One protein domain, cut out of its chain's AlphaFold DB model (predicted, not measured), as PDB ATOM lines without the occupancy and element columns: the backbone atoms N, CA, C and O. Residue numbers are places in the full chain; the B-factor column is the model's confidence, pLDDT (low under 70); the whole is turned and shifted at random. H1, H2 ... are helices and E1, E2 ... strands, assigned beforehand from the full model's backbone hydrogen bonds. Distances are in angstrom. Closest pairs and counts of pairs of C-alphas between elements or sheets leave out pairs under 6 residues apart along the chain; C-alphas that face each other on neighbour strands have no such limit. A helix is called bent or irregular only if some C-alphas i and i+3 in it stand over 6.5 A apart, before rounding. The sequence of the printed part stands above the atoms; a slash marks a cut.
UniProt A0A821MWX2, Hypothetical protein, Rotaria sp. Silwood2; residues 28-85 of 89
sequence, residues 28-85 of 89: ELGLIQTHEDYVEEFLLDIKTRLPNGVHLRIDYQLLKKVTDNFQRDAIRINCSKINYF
ATOM      1  N   GLU A  28      34.997 183.176  37.747       90.75
ATOM      2  CA  GLU A  28      34.526 182.424  36.581       90.75
ATOM      3  C   GLU A  28      35.394 181.180  36.356       90.75
ATOM      4  O   GLU A  28      36.620 181.252  36.413       90.75
ATOM      5  N   LEU A  29      34.753 180.045  36.070       89.50
ATOM      6  CA  LEU A  29      35.379 178.779  35.706       89.50
ATOM      7  C   LEU A  29      34.833 178.308  34.352       89.50
ATOM      8  O   LEU A  29      33.656 177.970  34.224       89.50
ATOM      9  N   GLY A  30      35.691 178.284  33.333       90.94
ATOM     10  CA  GLY A  30      35.354 177.779  32.003       90.94
ATOM     11  C   GLY A  30      35.874 176.363  31.782       90.94
ATOM     12  O   GLY A  30      37.081 176.157  31.764       90.94
ATOM     13  N   LEU A  31      34.964 175.414  31.563       89.56
ATOM     14  CA  LEU A  31      35.226 173.994  31.291       89.56
ATOM     15  C   LEU A  31      34.670 173.565  29.919       89.56
ATOM     16  O   LEU A  31      34.251 172.427  29.705       89.56
ATOM     17  N   ILE A  32      34.631 174.501  28.969       87.56
ATOM     18  CA  ILE A  32      34.213 174.241  27.589       87.56
ATOM     19  C   ILE A  32      35.249 173.317  26.933       87.56
ATOM     20  O   ILE A  32      36.449 173.540  27.083       87.56
ATOM     21  N   GLN A  33      34.791 172.275  26.223       86.00
ATOM     22  CA  GLN A  33      35.657 171.295  25.537       86.00
ATOM     23  C   GLN A  33      36.702 170.631  26.455       86.00
ATOM     24  O   GLN A  33      37.773 170.219  26.013       86.00
ATOM     25  N   THR A  34      36.404 170.539  27.749       87.88
ATOM     26  CA  THR A  34      37.288 169.923  28.740       87.88
ATOM     27  C   THR A  34      36.987 168.428  28.858       87.88
ATOM     28  O   THR A  34      35.830 168.022  28.775       87.88
ATOM     29  N   HIS A  35      38.025 167.603  29.034       91.06
ATOM     30  CA  HIS A  35      37.848 166.168  29.282       91.06
ATOM     31  C   HIS A  35      37.099 165.936  30.600       91.06
ATOM     32  O   HIS A  35      37.276 166.692  31.556       91.06
ATOM     33  N   GLU A  36      36.286 164.884  30.663       89.88
ATOM     34  CA  GLU A  36      35.410 164.637  31.811       89.88
ATOM     35  C   GLU A  36      36.156 164.468  33.136       89.88
ATOM     36  O   GLU A  36      35.726 165.035  34.135       89.88
ATOM     37  N   ASP A  37      37.318 163.814  33.121       90.69
ATOM     38  CA  ASP A  37      38.150 163.627  34.319       90.69
ATOM     39  C   ASP A  37      38.567 164.959  34.963       90.69
ATOM     40  O   ASP A  37      38.579 165.099  36.186       90.69
ATOM     41  N   TYR A  38      38.874 165.975  34.147       89.94
ATOM     42  CA  TYR A  38      39.242 167.295  34.660       89.94
ATOM     43  C   TYR A  38      38.024 168.044  35.190       89.94
ATOM     44  O   TYR A  38      38.116 168.730  36.206       89.94
ATOM     45  N   VAL A  39      36.873 167.905  34.527       89.94
ATOM     46  CA  VAL A  39      35.614 168.456  35.039       89.94
ATOM     47  C   VAL A  39      35.308 167.869  36.410       89.94
ATOM     48  O   VAL A  39      34.974 168.604  37.335       89.94
ATOM     49  N   GLU A  40      35.452 166.557  36.552       90.81
ATOM     50  CA  GLU A  40      35.253 165.868  37.816       90.81
ATOM     51  C   GLU A  40      36.207 166.382  38.897       90.81
ATOM     52  O   GLU A  40      35.764 166.707  39.995       90.81
ATOM     53  N   GLU A  41      37.490 166.543  38.586       89.06
ATOM     54  CA  GLU A  41      38.476 167.075  39.527       89.06
ATOM     55  C   GLU A  41      38.144 168.492  40.028       89.06
ATOM     56  O   GLU A  41      38.227 168.751  41.231       89.06
ATOM     57  N   PHE A  42      37.692 169.386  39.144       88.25
ATOM     58  CA  PHE A  42      37.269 170.741  39.522       88.25
ATOM     59  C   PHE A  42      35.949 170.789  40.296       88.25
ATOM     60  O   PHE A  42      35.677 171.759  41.004       88.25
ATOM     61  N   LEU A  43      35.098 169.779  40.138       87.50
ATOM     62  CA  LEU A  43      33.806 169.717  40.813       87.50
ATOM     63  C   LEU A  43      33.861 168.916  42.121       87.50
ATOM     64  O   LEU A  43      33.003 169.113  42.978       87.50
ATOM     65  N   LEU A  44      34.865 168.062  42.318       86.12
ATOM     66  CA  LEU A  44      35.076 167.305  43.552       86.12
ATOM     67  C   LEU A  44      35.602 168.197  44.686       86.12
ATOM     68  O   LEU A  44      36.734 168.682  44.639       86.12
ATOM     69  N   ASP A  45      34.822 168.325  45.762       78.31
ATOM     70  CA  ASP A  45      35.167 169.160  46.930       78.31
ATOM     71  C   ASP A  45      36.391 168.637  47.705       78.31
ATOM     72  O   ASP A  45      37.130 169.396  48.330       78.31
ATOM     73  N   ILE A  46      36.666 167.331  47.602       79.75
ATOM     74  CA  ILE A  46      37.850 166.701  48.205       79.75
ATOM     75  C   ILE A  46      39.162 167.059  47.490       79.75
ATOM     76  O   ILE A  46      40.233 166.811  48.035       79.75
ATOM     77  N   LYS A  47      39.091 167.619  46.274       80.25
ATOM     78  CA  LYS A  47      40.261 168.046  45.490       80.25
ATOM     79  C   LYS A  47      40.347 169.562  45.374       80.25
ATOM     80  O   LYS A  47      41.442 170.124  45.410       80.25
ATOM     81  N   THR A  48      39.205 170.234  45.261       84.44
ATOM     82  CA  THR A  48      39.139 171.677  45.027       84.44
ATOM     83  C   THR A  48      38.096 172.341  45.912       84.44
ATOM     84  O   THR A  48      37.026 171.795  46.154       84.44
ATOM     85  N   ARG A  49      38.368 173.566  46.365       86.69
ATOM     86  CA  ARG A  49      37.380 174.414  47.045       86.69
ATOM     87  C   ARG A  49      37.109 175.649  46.215       86.69
ATOM     88  O   ARG A  49      37.957 176.539  46.099       86.69
ATOM     89  N   LEU A  50      35.900 175.703  45.669       85.81
ATOM     90  CA  LEU A  50      35.399 176.884  44.981       85.81
ATOM     91  C   LEU A  50      34.842 177.893  46.001       85.81
ATOM     92  O   LEU A  50      34.279 177.474  47.020       85.81
ATOM     93  N   PRO A  51      34.993 179.206  45.761       86.69
ATOM     94  CA  PRO A  51      34.284 180.236  46.509       86.69
ATOM     95  C   PRO A  51      32.806 180.279  46.093       86.69
ATOM     96  O   PRO A  51      32.397 179.680  45.101       86.69
ATOM     97  N   ASN A  52      31.987 180.994  46.862       86.69
ATOM     98  CA  ASN A  52      30.577 181.191  46.527       86.69
ATOM     99  C   ASN A  52      30.424 182.152  45.342       86.69
ATOM    100  O   ASN A  52      31.107 183.171  45.275       86.69
ATOM    101  N   GLY A  53      29.470 181.866  44.457       85.06
ATOM    102  CA  GLY A  53      29.125 182.735  43.338       85.06
ATOM    103  C   GLY A  53      29.987 182.536  42.089       85.06
ATOM    104  O   GLY A  53      30.000 183.422  41.240       85.06
ATOM    105  N   VAL A  54      30.697 181.410  41.954       88.12
ATOM    106  CA  VAL A  54      31.527 181.136  40.767       88.12
ATOM    107  C   VAL A  54      30.648 180.939  39.542       88.12
ATOM    108  O   VAL A  54      29.779 180.070  39.525       88.12
ATOM    109  N   HIS A  55      30.918 181.695  38.486       89.25
ATOM    110  CA  HIS A  55      30.255 181.548  37.201       89.25
ATOM    111  C   HIS A  55      30.824 180.336  36.457       89.25
ATOM    112  O   HIS A  55      31.972 180.372  36.021       89.25
ATOM    113  N   LEU A  56      30.052 179.257  36.307       88.50
ATOM    114  CA  LEU A  56      30.499 178.059  35.581       88.50
ATOM    115  C   LEU A  56      30.035 178.090  34.122       88.50
ATOM    116  O   LEU A  56      28.837 178.187  33.858       88.50
ATOM    117  N   ARG A  57      30.973 177.919  33.183       90.50
ATOM    118  CA  ARG A  57      30.695 177.680  31.759       90.50
ATOM    119  C   ARG A  57      31.081 176.255  31.391       90.50
ATOM    120  O   ARG A  57      32.263 175.932  31.351       90.50
ATOM    121  N   ILE A  58      30.101 175.403  31.114       87.94
ATOM    122  CA  ILE A  58      30.316 173.990  30.785       87.94
ATOM    123  C   ILE A  58      29.193 173.473  29.882       87.94
ATOM    124  O   ILE A  58      28.081 174.004  29.907       87.94
ATOM    125  N   ASP A  59      29.469 172.421  29.111       88.00
ATOM    126  CA  ASP A  59      28.419 171.644  28.455       88.00
ATOM    127  C   ASP A  59      27.494 170.973  29.488       88.00
ATOM    128  O   ASP A  59      27.939 170.341  30.450       88.00
ATOM    129  N   TYR A  60      26.181 171.105  29.292       86.44
ATOM    130  CA  TYR A  60      25.205 170.603  30.258       86.44
ATOM    131  C   TYR A  60      25.152 169.073  30.313       86.44
ATOM    132  O   TYR A  60      24.909 168.518  31.387       86.44
ATOM    133  N   GLN A  61      25.380 168.386  29.190       89.00
ATOM    134  CA  GLN A  61      25.370 166.921  29.164       89.00
ATOM    135  C   GLN A  61      26.588 166.370  29.898       89.00
ATOM    136  O   GLN A  61      26.452 165.462  30.718       89.00
ATOM    137  N   LEU A  62      27.755 166.976  29.684       88.88
ATOM    138  CA  LEU A  62      28.974 166.671  30.416       88.88
ATOM    139  C   LEU A  62      28.804 166.924  31.919       88.88
ATOM    140  O   LEU A  62      29.139 166.059  32.725       88.88
ATOM    141  N   LEU A  63      28.210 168.059  32.303       88.94
ATOM    142  CA  LEU A  63      27.925 168.361  33.707       88.94
ATOM    143  C   LEU A  63      26.994 167.316  34.333       88.94
ATOM    144  O   LEU A  63      27.271 166.816  35.422       88.94
ATOM    145  N   LYS A  64      25.902 166.952  33.650       89.06
ATOM    146  CA  LYS A  64      24.993 165.895  34.113       89.06
ATOM    147  C   LYS A  64      25.694 164.551  34.254       89.06
ATOM    148  O   LYS A  64      25.461 163.867  35.244       89.06
ATOM    149  N   LYS A  65      26.549 164.189  33.296       90.75
ATOM    150  CA  LYS A  65      27.313 162.940  33.321       90.75
ATOM    151  C   LYS A  65      28.242 162.891  34.535       90.75
ATOM    152  O   LYS A  65      28.152 161.964  35.330       90.75
ATOM    153  N   VAL A  66      29.073 163.917  34.725       89.94
ATOM    154  CA  VAL A  66      30.069 163.971  35.812       89.94
ATOM    155  C   VAL A  66      29.418 164.014  37.194       89.94
ATOM    156  O   VAL A  66      29.908 163.394  38.139       89.94
ATOM    157  N   THR A  67      28.302 164.732  37.319       88.94
ATOM    158  CA  THR A  67      27.572 164.878  38.587       88.94
ATOM    159  C   THR A  67      26.649 163.698  38.903       88.94
ATOM    160  O   THR A  67      26.029 163.708  39.967       88.94
ATOM    161  N   ASP A  68      26.543 162.716  38.000       90.12
ATOM    162  CA  ASP A  68      25.511 161.672  38.009       90.12
ATOM    163  C   ASP A  68      24.112 162.260  38.247       90.12
ATOM    164  O   ASP A  68      23.460 162.027  39.263       90.12
ATOM    165  N   ASN A  69      23.688 163.156  37.355       86.62
ATOM    166  CA  ASN A  69      22.455 163.933  37.499       86.62
ATOM    167  C   ASN A  69      22.341 164.651  38.857       86.62
ATOM    168  O   ASN A  69      21.262 164.707  39.448       86.62
ATOM    169  N   PHE A  70      23.446 165.231  39.332       83.94
ATOM    170  CA  PHE A  70      23.543 165.929  40.620       83.94
ATOM    171  C   PHE A  70      23.290 165.048  41.856       83.94
ATOM    172  O   PHE A  70      22.978 165.573  42.926       83.94
ATOM    173  N   GLN A  71      23.456 163.727  41.741       85.25
ATOM    174  CA  GLN A  71      23.294 162.788  42.859       85.25
ATOM    175  C   GLN A  71      24.598 162.533  43.631       85.25
ATOM    176  O   GLN A  71      24.557 162.038  44.755       85.25
ATOM    177  N   ARG A  72      25.764 162.909  43.084       83.31
ATOM    178  CA  ARG A  72      27.060 162.706  43.755       83.31
ATOM    179  C   ARG A  72      27.292 163.707  44.886       83.31
ATOM    180  O   ARG A  72      27.619 164.872  44.649       83.31
ATOM    181  N   ASP A  73      27.231 163.222  46.125       82.62
ATOM    182  CA  ASP A  73      27.444 164.022  47.342       82.62
ATOM    183  C   ASP A  73      28.782 164.779  47.350       82.62
ATOM    184  O   ASP A  73      28.816 165.963  47.684       82.62
ATOM    185  N   ALA A  74      29.866 164.126  46.914       80.31
ATOM    186  CA  ALA A  74      31.216 164.701  46.885       80.31
ATOM    187  C   ALA A  74      31.362 165.911  45.940       80.31
ATOM    188  O   ALA A  74      32.300 166.694  46.072       80.31
ATOM    189  N   ILE A  75      30.439 166.060  44.986       83.75
ATOM    190  CA  ILE A  75      30.412 167.155  44.011       83.75
ATOM    191  C   ILE A  75      29.377 168.222  44.405       83.75
ATOM    192  O   ILE A  75      29.529 169.407  44.101       83.75
ATOM    193  N   ARG A  76      28.335 167.829  45.149       82.19
ATOM    194  CA  ARG A  76      27.206 168.693  45.516       82.19
ATOM    195  C   ARG A  76      27.633 169.970  46.239       82.19
ATOM    196  O   ARG A  76      27.023 171.014  46.018       82.19
ATOM    197  N   ILE A  77      28.679 169.905  47.068       81.06
ATOM    198  CA  ILE A  77      29.196 171.065  47.806       81.06
ATOM    199  C   ILE A  77      29.695 172.134  46.833       81.06
ATOM    200  O   ILE A  77      29.189 173.251  46.870       81.06
ATOM    201  N   ASN A  78      30.614 171.807  45.926       80.38
ATOM    202  CA  ASN A  78      31.099 172.774  44.940       80.38
ATOM    203  C   ASN A  78      30.000 173.194  43.954       80.38
ATOM    204  O   ASN A  78      29.898 174.380  43.648       80.38
ATOM    205  N   CYS A  79      29.112 172.283  43.539       82.50
ATOM    206  CA  CYS A  79      27.955 172.643  42.711       82.50
ATOM    207  C   CYS A  79      27.024 173.665  43.379       82.50
ATOM    208  O   CYS A  79      26.520 174.547  42.694       82.50
ATOM    209  N   SER A  80      26.828 173.607  44.700       83.81
ATOM    210  CA  SER A  80      25.979 174.574  45.417       83.81
ATOM    211  C   SER A  80      26.536 176.005  45.432       83.81
ATOM    212  O   SER A  80      25.792 176.958  45.647       83.81
ATOM    213  N   LYS A  81      27.841 176.159  45.186       83.62
ATOM    214  CA  LYS A  81      28.543 177.449  45.165       83.62
ATOM    215  C   LYS A  81      28.558 178.090  43.776       83.62
ATOM    216  O   LYS A  81      28.971 179.242  43.641       83.62
ATOM    217  N   ILE A  82      28.131 177.352  42.755       84.50
ATOM    218  CA  ILE A  82      28.146 177.789  41.362       84.50
ATOM    219  C   ILE A  82      26.921 178.656  41.071       84.50
ATOM    220  O   ILE A  82      25.782 178.279  41.337       84.50
ATOM    221  N   ASN A  83      27.172 179.817  40.476       80.69
ATOM    222  CA  ASN A  83      26.161 180.688  39.903       80.69
ATOM    223  C   ASN A  83      26.084 180.400  38.395       80.69
ATOM    224  O   ASN A  83      27.083 180.490  37.680       80.69
ATOM    225  N   TYR A  84      24.928 179.968  37.899       68.94
ATOM    226  CA  TYR A  84      24.839 179.404  36.550       68.94
ATOM    227  C   TYR A  84      24.794 180.477  35.456       68.94
ATOM    228  O   TYR A  84      23.961 181.379  35.497       68.94
ATOM    229  N   PHE A  85      25.612 180.300  34.412       60.72
ATOM    230  CA  PHE A  85      25.403 180.905  33.094       60.72
ATOM    231  C   PHE A  85      25.417 179.800  32.033       60.72
ATOM    232  O   PHE A  85      26.459 179.235  31.712       60.72
TER     233      PHE A  85
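AT A GLANCE: This is residues 28 to 85 of the 89 residues of the protein "Hypothetical protein" of Rotaria sp. Silwood2 (UniProt A0A821MWX2). A small wall of three short parallel strands, E1, E2 and E3, makes one side of the domain, and three short helices stand off from it on the side of one face, with no named element over the other face. H1 meets both H2 and H3, which are apart from each other; four of the links, E1 to H1, H1 to E2, E2 to H2 and H3 to E3, run between a helix and a strand of the wall, and the link from H2 to H3 joins two helices. The printed part has 58 residues, with three named helices and three named strands in the order E1, H1, E2, H2, H3, E3; the sheet's order is E1, E2, E3. The class is mixed, helices and strands, and the whole is compact, with a radius of gyration of the C-alphas of 10.0 A and a rounded outline of 23 by 22 by 18 A.

IN THESE COORDINATES: E1 is residues 28 to 30, 6.6 A long, and its C-alpha 28 is at (34.526, 182.424, 36.581). H1 is residues 36 to 43, 10.5 A, with C-alpha 36 at (35.410, 164.637, 31.811). E2 is residues 54 to 57, 9.7 A, and H2 is residues 60 to 66, 9.9 A. H3 is residues 73 to 80, 10.8 A; it is irregular, but only just, with C-alphas 74 and 77 6.7 A apart. E3 is residues 82 to 84, 6.1 A, and its C-alpha 84 is at (24.839, 179.404, 36.550).

HOW THE PARTS SIT: E2 is the inner strand of the sheet, with E1 and E3 as edge strands. E1 and E2 are parallel at 23 degrees, with N 29 and O 55 2.8 A apart, within hydrogen-bond range. E2 and E3 are parallel at 50 degrees, with N 83 and O 54 at 2.8 A, also within that range. E1, H1, E2 form a strand-helix-strand unit, two parallel neighbour strands with a helix between them along the chain, and E2, H2, H3, E3 form another; both crossovers are right-handed. H1, H2 and H3 are not on the sheet, H3 only just, with 4 pairs of C-alphas within 10 A. H1 touches H2, about perpendicular at 86 degrees; their closest C-alphas, those of Glu 40 and Val 66, are 5.9 A apart. H1 touches H3 at a steep tilt of 67 degrees, only just short of about perpendicular, and they run the same way; their closest C-alphas, those of Leu 43 and Ile 75, are 5.3 A apart. Every O i to N i+4 pair is within hydrogen-bond range in H1 and H2, and 2 of 4 in H3.

THE WHOLE: The two C-alphas farthest apart, those of Gln 33 and Asp 73, are 24.4 A apart. The printed part has no cut and no long link. The mean pLDDT of the printed part is 85.8, and residues 84 to 85 are under 70.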